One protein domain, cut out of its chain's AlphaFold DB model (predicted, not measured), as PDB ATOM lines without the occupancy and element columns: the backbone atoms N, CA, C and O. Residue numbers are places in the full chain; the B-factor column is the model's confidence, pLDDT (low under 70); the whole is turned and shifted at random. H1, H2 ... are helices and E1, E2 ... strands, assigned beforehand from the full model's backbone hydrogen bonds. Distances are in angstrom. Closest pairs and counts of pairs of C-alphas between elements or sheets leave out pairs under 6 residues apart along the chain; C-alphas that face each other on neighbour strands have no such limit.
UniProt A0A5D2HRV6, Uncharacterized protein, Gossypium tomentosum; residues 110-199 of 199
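What this domain is: This is residues 110 to 199 of the 199 residues of an uncharacterized protein of Gossypium tomentosum (UniProt A0A5D2HRV6). With little regular structure, the model is a winding loop with three short helices spread round its rim and a small hairpin, E1 and E2, nearer the middle. Residues 134 to 172 hold no named element, and their loop 152 to 157 sticks out. The 90 printed residues run H1, H2, H3, E1, E2, antiparallel strands in a mixed class, with 28 residues in named elements. It is only just loose, close to compact; the radius of gyration of the C-alphas is 15.0 A, the spans 39 by 31 by 28 A.

Where its parts are: Find C-alpha 110 at (41.019, 15.580, 35.132), where H1, residues 110 to 114, begins. H2, residues 125 to 133, runs 12.3 A; H3, residues 173 to 180, runs 10.4 A. E1 is residues 188 to 190; E2, residues 196 to 198, ends at (49.866, -3.699, 8.944).

How they stand to each other: In the hairpin, N 189 and O 197 are 2.8 A apart, within hydrogen-bond range. The closest C-alphas of H2 and E1, Phe 127 and Val 190, are 7.9 A apart. H1, H2 and H3 are apart from each other; in each, every O i to N i+4 pair is within hydrogen-bond range.

The domain as a whole: The printed part has no cut. The link from H2 to H3 is long, 39 residues. Residues 110 to 113 have pLDDT under 70.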
ATOM      1  N   GLU A 110      41.382  15.725  33.709       62.84
ATOM      2  CA  GLU A 110      41.019  15.580  35.132       62.84
ATOM      3  C   GLU A 110      40.620  14.149  35.533       62.84
ATOM      4  O   GLU A 110      40.988  13.683  36.608       62.84
ATOM      5  N   LYS A 111      39.919  13.405  34.668       69.31
ATOM      6  CA  LYS A 111      39.450  12.048  34.995       69.31
ATOM      7  C   LYS A 111      40.589  11.018  35.023       69.31
ATOM      8  O   LYS A 111      40.483   9.998  35.698       69.31
ATOM      9  N   VAL A 112      41.662  11.258  34.265       69.81
ATOM     10  CA  VAL A 112      42.871  10.414  34.273       69.81
ATOM     11  C   VAL A 112      43.647  10.639  35.573       69.81
ATOM     12  O   VAL A 112      44.081   9.674  36.198       69.81
ATOM     13  N   MET A 113      43.736  11.899  36.014       64.38
ATOM     14  CA  MET A 113      44.349  12.281  37.290       64.38
ATOM     15  C   MET A 113      43.562  11.748  38.492       64.38
ATOM     16  O   MET A 113      44.157  11.187  39.405       64.38
ATOM     17  N   GLU A 114      42.228  11.854  38.476       74.62
ATOM     18  CA  GLU A 114      41.350  11.342  39.543       74.62
ATOM     19  C   GLU A 114      41.515   9.828  39.759       74.62
ATOM     20  O   GLU A 114      41.418   9.343  40.883       74.62
ATOM     21  N   MET A 115      41.815   9.074  38.696       76.75
ATOM     22  CA  MET A 115      42.081   7.633  38.770       76.75
ATOM     23  C   MET A 115      43.534   7.277  39.120       76.75
ATOM     24  O   MET A 115      43.875   6.095  39.110       76.75
ATOM     25  N   GLY A 116      44.393   8.258  39.414       77.44
ATOM     26  CA  GLY A 116      45.794   8.014  39.769       77.44
ATOM     27  C   GLY A 116      46.618   7.401  38.633       77.44
ATOM     28  O   GLY A 116      47.588   6.701  38.891       77.44
ATOM     29  N   LEU A 117      46.225   7.633  37.375       80.69
ATOM     30  CA  LEU A 117      46.938   7.120  36.197       80.69
ATOM     31  C   LEU A 117      48.021   8.084  35.684       80.69
ATOM     32  O   LEU A 117      48.541   7.892  34.585       80.69
ATOM     33  N   GLU A 118      48.319   9.128  36.457       85.69
ATOM     34  CA  GLU A 118      49.426  10.055  36.238       85.69
ATOM     35  C   GLU A 118      50.455   9.903  37.377       85.69
ATOM     36  O   GLU A 118      50.057   9.915  38.545       85.69
ATOM     37  N   PRO A 119      51.762   9.801  37.072       85.38
ATOM     38  CA  PRO A 119      52.326   9.750  35.724       85.38
ATOM     39  C   PRO A 119      51.990   8.419  35.022       85.38
ATOM     40  O   PRO A 119      51.766   7.409  35.694       85.38
ATOM     41  N   PRO A 120      51.952   8.386  33.679       86.69
ATOM     42  CA  PRO A 120      51.685   7.159  32.946       86.69
ATOM     43  C   PRO A 120      52.787   6.132  33.221       86.69
ATOM     44  O   PRO A 120      53.955   6.516  33.351       86.69
ATOM     45  N   PRO A 121      52.454   4.833  33.284       88.12
ATOM     46  CA  PRO A 121      53.464   3.794  33.408       88.12
ATOM     47  C   PRO A 121      54.382   3.783  32.180       88.12
ATOM     48  O   PRO A 121      53.955   4.096  31.066       88.12
ATOM     49  N   ASP A 122      55.638   3.388  32.388       91.06
ATOM     50  CA  ASP A 122      56.574   3.171  31.286       91.06
ATOM     51  C   ASP A 122      56.124   1.984  30.413       91.06
ATOM     52  O   ASP A 122      55.453   1.055  30.874       91.06
ATOM     53  N   MET A 123      56.493   2.019  29.134       92.81
ATOM     54  CA  MET A 123      56.163   0.960  28.187       92.81
ATOM     55  C   MET A 123      56.916  -0.333  28.560       92.81
ATOM     56  O   MET A 123      58.129  -0.281  28.781       92.81
ATOM     57  N   PRO A 124      56.248  -1.504  28.604       94.94
ATOM     58  CA  PRO A 124      56.927  -2.760  28.907       94.94
ATOM     59  C   PRO A 124      58.012  -3.089  27.872       94.94
ATOM     60  O   PRO A 124      57.817  -2.862  26.678       94.94
ATOM     61  N   GLN A 125      59.127  -3.675  28.325       95.88
ATOM     62  CA  GLN A 125      60.306  -3.928  27.482       95.88
ATOM     63  C   GLN A 125      59.982  -4.752  26.230       95.88
ATOM     64  O   GLN A 125      60.418  -4.397  25.146       95.88
ATOM     65  N   VAL A 126      59.106  -5.753  26.350       96.88
ATOM     66  CA  VAL A 126      58.670  -6.589  25.218       96.88
ATOM     67  C   VAL A 126      58.055  -5.789  24.061       96.88
ATOM     68  O   VAL A 126      58.203  -6.170  22.904       96.88
ATOM     69  N   PHE A 127      57.386  -4.666  24.346       96.25
ATOM     70  CA  PHE A 127      56.863  -3.781  23.302       96.25
ATOM     71  C   PHE A 127      57.954  -2.877  22.732       96.25
ATOM     72  O   PHE A 127      57.933  -2.606  21.536       96.25
ATOM     73  N   LYS A 128      58.904  -2.428  23.562       95.69
ATOM     74  CA  LYS A 128      60.057  -1.638  23.104       95.69
ATOM     75  C   LYS A 128      60.903  -2.443  22.118       95.69
ATOM     76  O   LYS A 128      61.196  -1.937  21.041       95.69
ATOM     77  N   ASP A 129      61.200  -3.696  22.460       95.94
ATOM     78  CA  ASP A 129      61.955  -4.624  21.614       95.94
ATOM     79  C   ASP A 129      61.209  -4.880  20.296       95.94
ATOM     80  O   ASP A 129      61.773  -4.710  19.222       95.94
ATOM     81  N   CYS A 130      59.899  -5.157  20.365       95.38
ATOM     82  CA  CYS A 130      59.065  -5.337  19.174       95.38
ATOM     83  C   CYS A 130      59.081  -4.095  18.263       95.38
ATOM     84  O   CYS A 130      59.302  -4.211  17.064       95.38
ATOM     85  N   ILE A 131      58.911  -2.886  18.804       94.44
ATOM     86  CA  ILE A 131      58.975  -1.652  18.002       94.44
ATOM     87  C   ILE A 131      60.353  -1.500  17.340       94.44
ATOM     88  O   ILE A 131      60.427  -1.122  16.169       94.44
ATOM     89  N   GLN A 132      61.426  -1.824  18.065       95.62
ATOM     90  CA  GLN A 132      62.791  -1.766  17.554       95.62
ATOM     91  C   GLN A 132      63.039  -2.775  16.423       95.62
ATOM     92  O   GLN A 132      63.660  -2.411  15.423       95.62
ATOM     93  N   ASP A 133      62.506  -3.994  16.527       94.75
ATOM     94  CA  ASP A 133      62.598  -5.025  15.483       94.75
ATOM     95  C   ASP A 133      61.912  -4.592  14.174       94.75
ATOM     96  O   ASP A 133      62.363  -4.940  13.082       94.75
ATOM     97  N   PHE A 134      60.864  -3.766  14.267       91.69
ATOM     98  CA  PHE A 134      60.203  -3.132  13.118       91.69
ATOM     99  C   PHE A 134      60.885  -1.830  12.652       91.69
ATOM    100  O   PHE A 134      60.351  -1.118  11.802       91.69
ATOM    101  N   GLY A 135      62.073  -1.513  13.175       92.69
ATOM    102  CA  GLY A 135      62.858  -0.334  12.800       92.69
ATOM    103  C   GLY A 135      62.404   0.973  13.456       92.69
ATOM    104  O   GLY A 135      62.881   2.043  13.081       92.69
ATOM    105  N   GLY A 136      61.494   0.916  14.431       92.06
ATOM    106  CA  GLY A 136      61.066   2.078  15.202       92.06
ATOM    107  C   GLY A 136      62.075   2.438  16.294       92.06
ATOM    108  O   GLY A 136      62.510   1.583  17.058       92.06
ATOM    109  N   SER A 137      62.434   3.717  16.405       89.06
ATOM    110  CA  SER A 137      63.429   4.188  17.384       89.06
ATOM    111  C   SER A 137      62.915   5.271  18.332       89.06
ATOM    112  O   SER A 137      63.440   5.433  19.432       89.06
ATOM    113  N   GLU A 138      61.896   6.031  17.931       91.75
ATOM    114  CA  GLU A 138      61.401   7.182  18.688       91.75
ATOM    115  C   GLU A 138      60.113   6.844  19.453       91.75
ATOM    116  O   GLU A 138      58.999   7.167  19.039       91.75
ATOM    117  N   ILE A 139      60.260   6.173  20.596       92.06
ATOM    118  CA  ILE A 139      59.122   5.763  21.425       92.06
ATOM    119  C   ILE A 139      58.616   6.956  22.247       92.06
ATOM    120  O   ILE A 139      59.307   7.461  23.133       92.06
ATOM    121  N   LYS A 140      57.379   7.391  21.980       92.62
ATOM    122  CA  LYS A 140      56.704   8.489  22.691       92.62
ATOM    123  C   LYS A 140      55.267   8.120  23.048       92.62
ATOM    124  O   LYS A 140      54.516   7.610  22.219       92.62
ATOM    125  N   LEU A 141      54.839   8.458  24.266       92.44
ATOM    126  CA  LEU A 141      53.429   8.377  24.646       92.44
ATOM    127  C   LEU A 141      52.660   9.583  24.088       92.44
ATOM    128  O   LEU A 141      52.746  10.693  24.617       92.44
ATOM    129  N   ILE A 142      51.871   9.352  23.041       93.38
ATOM    130  CA  ILE A 142      51.103  10.411  22.370       93.38
ATOM    131  C   ILE A 142      49.710  10.587  22.976       93.38
ATOM    132  O   ILE A 142      49.236  11.714  23.130       93.38
ATOM    133  N   ILE A 143      49.050   9.491  23.349       91.75
ATOM    134  CA  ILE A 143      47.700   9.501  23.914       91.75
ATOM    135  C   ILE A 143      47.539   8.370  24.931       91.75
ATOM    136  O   ILE A 143      48.003   7.256  24.721       91.75
ATOM    137  N   GLN A 144      46.821   8.652  26.014       88.88
ATOM    138  CA  GLN A 144      46.266   7.639  26.907       88.88
ATOM    139  C   GLN A 144      44.761   7.844  26.935       88.88
ATOM    140  O   GLN A 144      44.278   8.943  27.211       88.88
ATOM    141  N   LYS A 145      44.009   6.804  26.588       87.75
ATOM    142  CA  LYS A 145      42.583   6.943  26.332       87.75
ATOM    143  C   LYS A 145      41.797   5.787  26.927       87.75
ATOM    144  O   LYS A 145      42.127   4.626  26.726       87.75
ATOM    145  N   PHE A 146      40.680   6.124  27.564       87.12
ATOM    146  CA  PHE A 146      39.617   5.160  27.821       87.12
ATOM    147  C   PHE A 146      38.867   4.885  26.526       87.12
ATOM    148  O   PHE A 146      38.315   5.808  25.920       87.12
ATOM    149  N   VAL A 147      38.835   3.619  26.119       89.19
ATOM    150  CA  VAL A 147      38.076   3.185  24.946       89.19
ATOM    151  C   VAL A 147      36.608   3.566  25.141       89.19
ATOM    152  O   VAL A 147      35.974   3.219  26.139       89.19
ATOM    153  N   GLN A 148      36.080   4.347  24.206       88.19
ATOM    154  CA  GLN A 148      34.718   4.856  24.245       88.19
ATOM    155  C   GLN A 148      33.801   3.972  23.408       88.19
ATOM    156  O   GLN A 148      34.234   3.265  22.502       88.19
ATOM    157  N   VAL A 149      32.495   4.073  23.660       89.19
ATOM    158  CA  VAL A 149      31.476   3.335  22.898       89.19
ATOM    159  C   VAL A 149      31.615   3.570  21.391       89.19
ATOM    160  O   VAL A 149      31.372   2.651  20.622       89.19
ATOM    161  N   SER A 150      32.020   4.769  20.958       87.44
ATOM    162  CA  SER A 150      32.262   5.062  19.540       87.44
ATOM    163  C   SER A 150      33.384   4.222  18.933       87.44
ATOM    164  O   SER A 150      33.264   3.819  17.786       87.44
ATOM    165  N   ASP A 151      34.437   3.926  19.695       90.50
ATOM    166  CA  ASP A 151      35.582   3.153  19.198       90.50
ATOM    167  C   ASP A 151      35.229   1.673  18.999       90.50
ATOM    168  O   ASP A 151      35.832   0.986  18.186       90.50
ATOM    169  N   LEU A 152      34.226   1.187  19.736       89.69
ATOM    170  CA  LEU A 152      33.760  -0.201  19.700       89.69
ATOM    171  C   LEU A 152      32.589  -0.421  18.729       89.69
ATOM    172  O   LEU A 152      32.071  -1.534  18.623       89.69
ATOM    173  N   ARG A 153      32.110   0.627  18.047       90.50
ATOM    174  CA  ARG A 153      31.033   0.481  17.062       90.50
ATOM    175  C   ARG A 153      31.572  -0.236  15.828       90.50
ATOM    176  O   ARG A 153      32.373   0.331  15.091       90.50
ATOM    177  N   SER A 154      31.028  -1.418  15.544       87.12
ATOM    178  CA  SER A 154      31.389  -2.245  14.378       87.12
ATOM    179  C   SER A 154      31.226  -1.541  13.027       87.12
ATOM    180  O   SER A 154      31.847  -1.922  12.048       87.12
ATOM    181  N   GLN A 155      30.393  -0.502  12.966       88.94
ATOM    182  CA  GLN A 155      30.172   0.285  11.751       88.94
ATOM    183  C   GLN A 155      31.281   1.320  11.487       88.94
ATOM    184  O   GLN A 155      31.312   1.907  10.413       88.94
ATOM    185  N   GLN A 156      32.133   1.619  12.475       82.81
ATOM    186  CA  GLN A 156      33.101   2.721  12.394       82.81
ATOM    187  C   GLN A 156      34.548   2.248  12.260       82.81
ATOM    188  O   GLN A 156      35.342   3.004  11.711       82.81
ATOM    189  N   ASN A 157      34.876   1.039  12.743       83.25
ATOM    190  CA  ASN A 157      36.197   0.395  12.634       83.25
ATOM    191  C   ASN A 157      37.373   1.364  12.841       83.25
ATOM    192  O   ASN A 157      38.351   1.356  12.098       83.25
ATOM    193  N   ARG A 158      37.249   2.257  13.829       88.62
ATOM    194  CA  ARG A 158      38.183   3.359  14.046       88.62
ATOM    195  C   ARG A 158      38.356   3.632  15.527       88.62
ATOM    196  O   ARG A 158      37.381   3.769  16.262       88.62
ATOM    197  N   LEU A 159      39.602   3.882  15.914       88.56
ATOM    198  CA  LEU A 159      39.937   4.504  17.187       88.56
ATOM    199  C   LEU A 159      39.893   6.036  17.053       88.56
ATOM    200  O   LEU A 159      40.633   6.642  16.282       88.56
ATOM    201  N   SER A 160      39.007   6.699  17.792       88.81
ATOM    202  CA  SER A 160      38.894   8.159  17.749       88.81
ATOM    203  C   SER A 160      40.019   8.833  18.540       88.81
ATOM    204  O   SER A 160      40.032   8.780  19.766       88.81
ATOM    205  N   MET A 161      40.943   9.518  17.877       88.25
ATOM    206  CA  MET A 161      41.962  10.326  18.553       88.25
ATOM    207  C   MET A 161      41.589  11.801  18.432       88.25
ATOM    208  O   MET A 161      41.599  12.362  17.339       88.25
ATOM    209  N   SER A 162      41.182  12.427  19.540       84.56
ATOM    210  CA  SER A 162      40.856  13.855  19.530       84.56
ATOM    211  C   SER A 162      42.098  14.693  19.823       84.56
ATOM    212  O   SER A 162      42.861  14.363  20.726       84.56
ATOM    213  N   LEU A 163      42.271  15.810  19.107       84.06
ATOM    214  CA  LEU A 163      43.450  16.682  19.239       84.06
ATOM    215  C   LEU A 163      43.699  17.160  20.677       84.06
ATOM    216  O   LEU A 163      44.836  17.347  21.080       84.06
ATOM    217  N   LYS A 164      42.639  17.308  21.480       83.06
ATOM    218  CA  LYS A 164      42.744  17.731  22.886       83.06
ATOM    219  C   LYS A 164      43.385  16.688  23.806       83.06
ATOM    220  O   LYS A 164      43.724  17.020  24.931       83.06
ATOM    221  N   GLN A 165      43.465  15.435  23.364       85.00
ATOM    222  CA  GLN A 165      44.029  14.321  24.129       85.00
ATOM    223  C   GLN A 165      45.459  13.979  23.695       85.00
ATOM    224  O   GLN A 165      46.097  13.140  24.324       85.00
ATOM    225  N   ILE A 166      45.941  14.598  22.615       89.69
ATOM    226  CA  ILE A 166      47.287  14.394  22.092       89.69
ATOM    227  C   ILE A 166      48.252  15.220  22.944       89.69
ATOM    228  O   ILE A 166      48.095  16.434  23.060       89.69
ATOM    229  N   ARG A 167      49.226  14.552  23.567       89.88
ATOM    230  CA  ARG A 167      50.181  15.177  24.498       89.88
ATOM    231  C   ARG A 167      51.294  15.943  23.787       89.88
ATOM    232  O   ARG A 167      51.795  16.924  24.323       89.88
ATOM    233  N   SER A 168      51.704  15.476  22.611       89.06
ATOM    234  CA  SER A 168      52.820  16.038  21.850       89.06
ATOM    235  C   SER A 168      52.639  15.805  20.345       89.06
ATOM    236  O   SER A 168      51.932  14.869  19.957       89.06
ATOM    237  N   PRO A 169      53.230  16.659  19.489       90.00
ATOM    238  CA  PRO A 169      53.274  16.412  18.054       90.00
ATOM    239  C   PRO A 169      54.091  15.146  17.768       90.00
ATOM    240  O   PRO A 169      55.127  14.913  18.392       90.00
ATOM    241  N   PHE A 170      53.605  14.334  16.835       92.25
ATOM    242  CA  PHE A 170      54.204  13.038  16.492       92.25
ATOM    243  C   PHE A 170      54.361  12.812  14.989       92.25
ATOM    244  O   PHE A 170      54.982  11.832  14.601       92.25
ATOM    245  N   LEU A 171      53.788  13.688  14.163       92.25
ATOM    246  CA  LEU A 171      53.949  13.641  12.716       92.25
ATOM    247  C   LEU A 171      55.198  14.426  12.335       92.25
ATOM    248  O   LEU A 171      55.427  15.517  12.868       92.25
ATOM    249  N   ASN A 172      55.971  13.895  11.397       92.62
ATOM    250  CA  ASN A 172      56.996  14.675  10.717       92.62
ATOM    251  C   ASN A 172      56.376  15.559   9.615       92.62
ATOM    252  O   ASN A 172      55.198  15.436   9.273       92.62
ATOM    253  N   GLU A 173      57.169  16.472   9.053       95.75
ATOM    254  CA  GLU A 173      56.676  17.428   8.051       95.75
ATOM    255  C   GLU A 173      56.121  16.754   6.789       95.75
ATOM    256  O   GLU A 173      55.157  17.243   6.196       95.75
ATOM    257  N   ASP A 174      56.720  15.643   6.354       95.31
ATOM    258  CA  ASP A 174      56.277  14.913   5.167       95.31
ATOM    259  C   ASP A 174      54.951  14.195   5.416       95.31
ATOM    260  O   ASP A 174      54.034  14.288   4.598       95.31
ATOM    261  N   GLU A 175      54.809  13.549   6.571       94.75
ATOM    262  CA  GLU A 175      53.564  12.924   7.015       94.75
ATOM    263  C   GLU A 175      52.442  13.959   7.155       94.75
ATOM    264  O   GLU A 175      51.320  13.737   6.692       94.75
ATOM    265  N   GLU A 176      52.741  15.128   7.726       94.75
ATOM    266  CA  GLU A 176      51.785  16.228   7.829       94.75
ATOM    267  C   GLU A 176      51.359  16.731   6.441       94.75
ATOM    268  O   GLU A 176      50.162  16.876   6.171       94.75
ATOM    269  N   ARG A 177      52.309  16.930   5.515       96.12
ATOM    270  CA  ARG A 177      52.012  17.274   4.113       96.12
ATOM    271  C   ARG A 177      51.129  16.216   3.444       96.12
ATOM    272  O   ARG A 177      50.175  16.573   2.749       96.12
ATOM    273  N   MET A 178      51.406  14.929   3.660       96.25
ATOM    274  CA  MET A 178      50.615  13.824   3.110       96.25
ATOM    275  C   MET A 178      49.174  13.836   3.628       96.25
ATOM    276  O   MET A 178      48.238  13.782   2.824       96.25
ATOM    277  N   LEU A 179      48.980  13.958   4.942       93.31
ATOM    278  CA  LEU A 179      47.648  13.986   5.548       93.31
ATOM    279  C   LEU A 179      46.857  15.235   5.139       93.31
ATOM    280  O   LEU A 179      45.665  15.134   4.842       93.31
ATOM    281  N   ASN A 180      47.513  16.393   5.022       94.00
ATOM    282  CA  ASN A 180      46.891  17.623   4.517       94.00
ATOM    283  C   ASN A 180      46.438  17.493   3.054       94.00
ATOM    284  O   ASN A 180      45.419  18.065   2.663       94.00
ATOM    285  N   ALA A 181      47.134  16.679   2.257       96.38
ATOM    286  CA  ALA A 181      46.724  16.308   0.903       96.38
ATOM    287  C   ALA A 181      45.652  15.195   0.861       96.38
ATOM    288  O   ALA A 181      45.403  14.630  -0.205       96.38
ATOM    289  N   LYS A 182      45.025  14.861   2.003       94.31
ATOM    290  CA  LYS A 182      44.061  13.758   2.175       94.31
ATOM    291  C   LYS A 182      44.621  12.387   1.746       94.31
ATOM    292  O   LYS A 182      43.854  11.496   1.378       94.31
ATOM    293  N   ARG A 183      45.948  12.203   1.779       94.75
ATOM    294  CA  ARG A 183      46.586  10.898   1.544       94.75
ATOM    295  C   ARG A 183      46.560  10.068   2.821       94.75
ATOM    296  O   ARG A 183      46.437  10.600   3.919       94.75
ATOM    297  N   GLN A 184      46.661   8.756   2.655       91.12
ATOM    298  CA  GLN A 184      46.726   7.810   3.762       91.12
ATOM    299  C   GLN A 184      48.186   7.480   4.071       91.12
ATOM    300  O   GLN A 184      49.036   7.515   3.179       91.12
ATOM    301  N   ILE A 185      48.455   7.177   5.337       92.06
ATOM    302  CA  ILE A 185      49.746   6.693   5.820       92.06
ATOM    303  C   ILE A 185      49.498   5.278   6.332       92.06
ATOM    304  O   ILE A 185      48.581   5.077   7.128       92.06
ATOM    305  N   ALA A 186      50.283   4.321   5.839       91.12
ATOM    306  CA  ALA A 186      50.229   2.943   6.307       91.12
ATOM    307  C   ALA A 186      50.749   2.870   7.743       91.12
ATOM    308  O   ALA A 186      51.733   3.531   8.083       91.12
ATOM    309  N   LEU A 187      50.086   2.081   8.585       88.75
ATOM    310  CA  LEU A 187      50.422   1.985  10.003       88.75
ATOM    311  C   LEU A 187      50.583   0.532  10.430       88.75
ATOM    312  O   LEU A 187      49.793  -0.341  10.071       88.75
ATOM    313  N   THR A 188      51.579   0.312  11.279       92.19
ATOM    314  CA  THR A 188      51.798  -0.956  11.966       92.19
ATOM    315  C   THR A 188      51.206  -0.874  13.371       92.19
ATOM    316  O   THR A 188      51.563  -0.003  14.165       92.19
ATOM    317  N   LEU A 189      50.281  -1.777  13.685       92.62
ATOM    318  CA  LEU A 189      49.674  -1.932  15.001       92.62
ATOM    319  C   LEU A 189      50.289  -3.141  15.701       92.62
ATOM    320  O   LEU A 189      50.176  -4.261  15.208       92.62
ATOM    321  N   VAL A 190      50.867  -2.914  16.876       94.50
ATOM    322  CA  VAL A 190      51.265  -3.982  17.798       94.50
ATOM    323  C   VAL A 190      50.133  -4.187  18.801       94.50
ATOM    324  O   VAL A 190      49.814  -3.297  19.592       94.50
ATOM    325  N   GLU A 191      49.481  -5.343  18.747       93.44
ATOM    326  CA  GLU A 191      48.380  -5.694  19.642       93.44
ATOM    327  C   GLU A 191      48.890  -6.102  21.037       93.44
ATOM    328  O   GLU A 191      50.064  -6.439  21.203       93.44
ATOM    329  N   PRO A 192      48.022  -6.144  22.068       91.81
ATOM    330  CA  PRO A 192      48.429  -6.533  23.421       91.81
ATOM    331  C   PRO A 192      49.091  -7.916  23.531       91.81
ATOM    332  O   PRO A 192      49.860  -8.140  24.461       91.81
ATOM    333  N   CYS A 193      48.806  -8.840  22.605       93.44
ATOM    334  CA  CYS A 193      49.446 -10.157  22.528       93.44
ATOM    335  C   CYS A 193      50.698 -10.194  21.634       93.44
ATOM    336  O   CYS A 193      51.139 -11.277  21.265       93.44
ATOM    337  N   LEU A 194      51.271  -9.028  21.306       93.38
ATOM    338  CA  LEU A 194      52.458  -8.849  20.459       93.38
ATOM    339  C   LEU A 194      52.279  -9.309  19.002       93.38
ATOM    340  O   LEU A 194      53.251  -9.368  18.252       93.38
ATOM    341  N   SER A 195      51.047  -9.588  18.570       93.88
ATOM    342  CA  SER A 195      50.723  -9.730  17.151       93.88
ATOM    343  C   SER A 195      50.865  -8.385  16.454       93.88
ATOM    344  O   SER A 195      50.486  -7.342  16.989       93.88
ATOM    345  N   VAL A 196      51.405  -8.425  15.240       92.81
ATOM    346  CA  VAL A 196      51.655  -7.229  14.446       92.81
ATOM    347  C   VAL A 196      50.776  -7.243  13.209       92.81
ATOM    348  O   VAL A 196      50.802  -8.185  12.417       92.81
ATOM    349  N   LEU A 197      49.984  -6.187  13.057       90.38
ATOM    350  CA  LEU A 197      49.085  -5.971  11.931       90.38
ATOM    351  C   LEU A 197      49.551  -4.745  11.152       90.38
ATOM    352  O   LEU A 197      49.905  -3.732  11.746       90.38
ATOM    353  N   THR A 198      49.545  -4.830   9.826       86.38
ATOM    354  CA  THR A 198      49.866  -3.699   8.944       86.38
ATOM    355  C   THR A 198      48.614  -3.338   8.155       86.38
ATOM    356  O   THR A 198      47.985  -4.233   7.585       86.38
ATOM    357  N   PHE A 199      48.245  -2.058   8.164       78.44
ATOM    358  CA  PHE A 199      47.044  -1.515   7.524       78.44
ATOM    359  C   PHE A 199      47.393  -0.471   6.467       78.44
ATOM    360  O   PHE A 199      48.379   0.276   6.684       78.44
TER     361      PHE A 199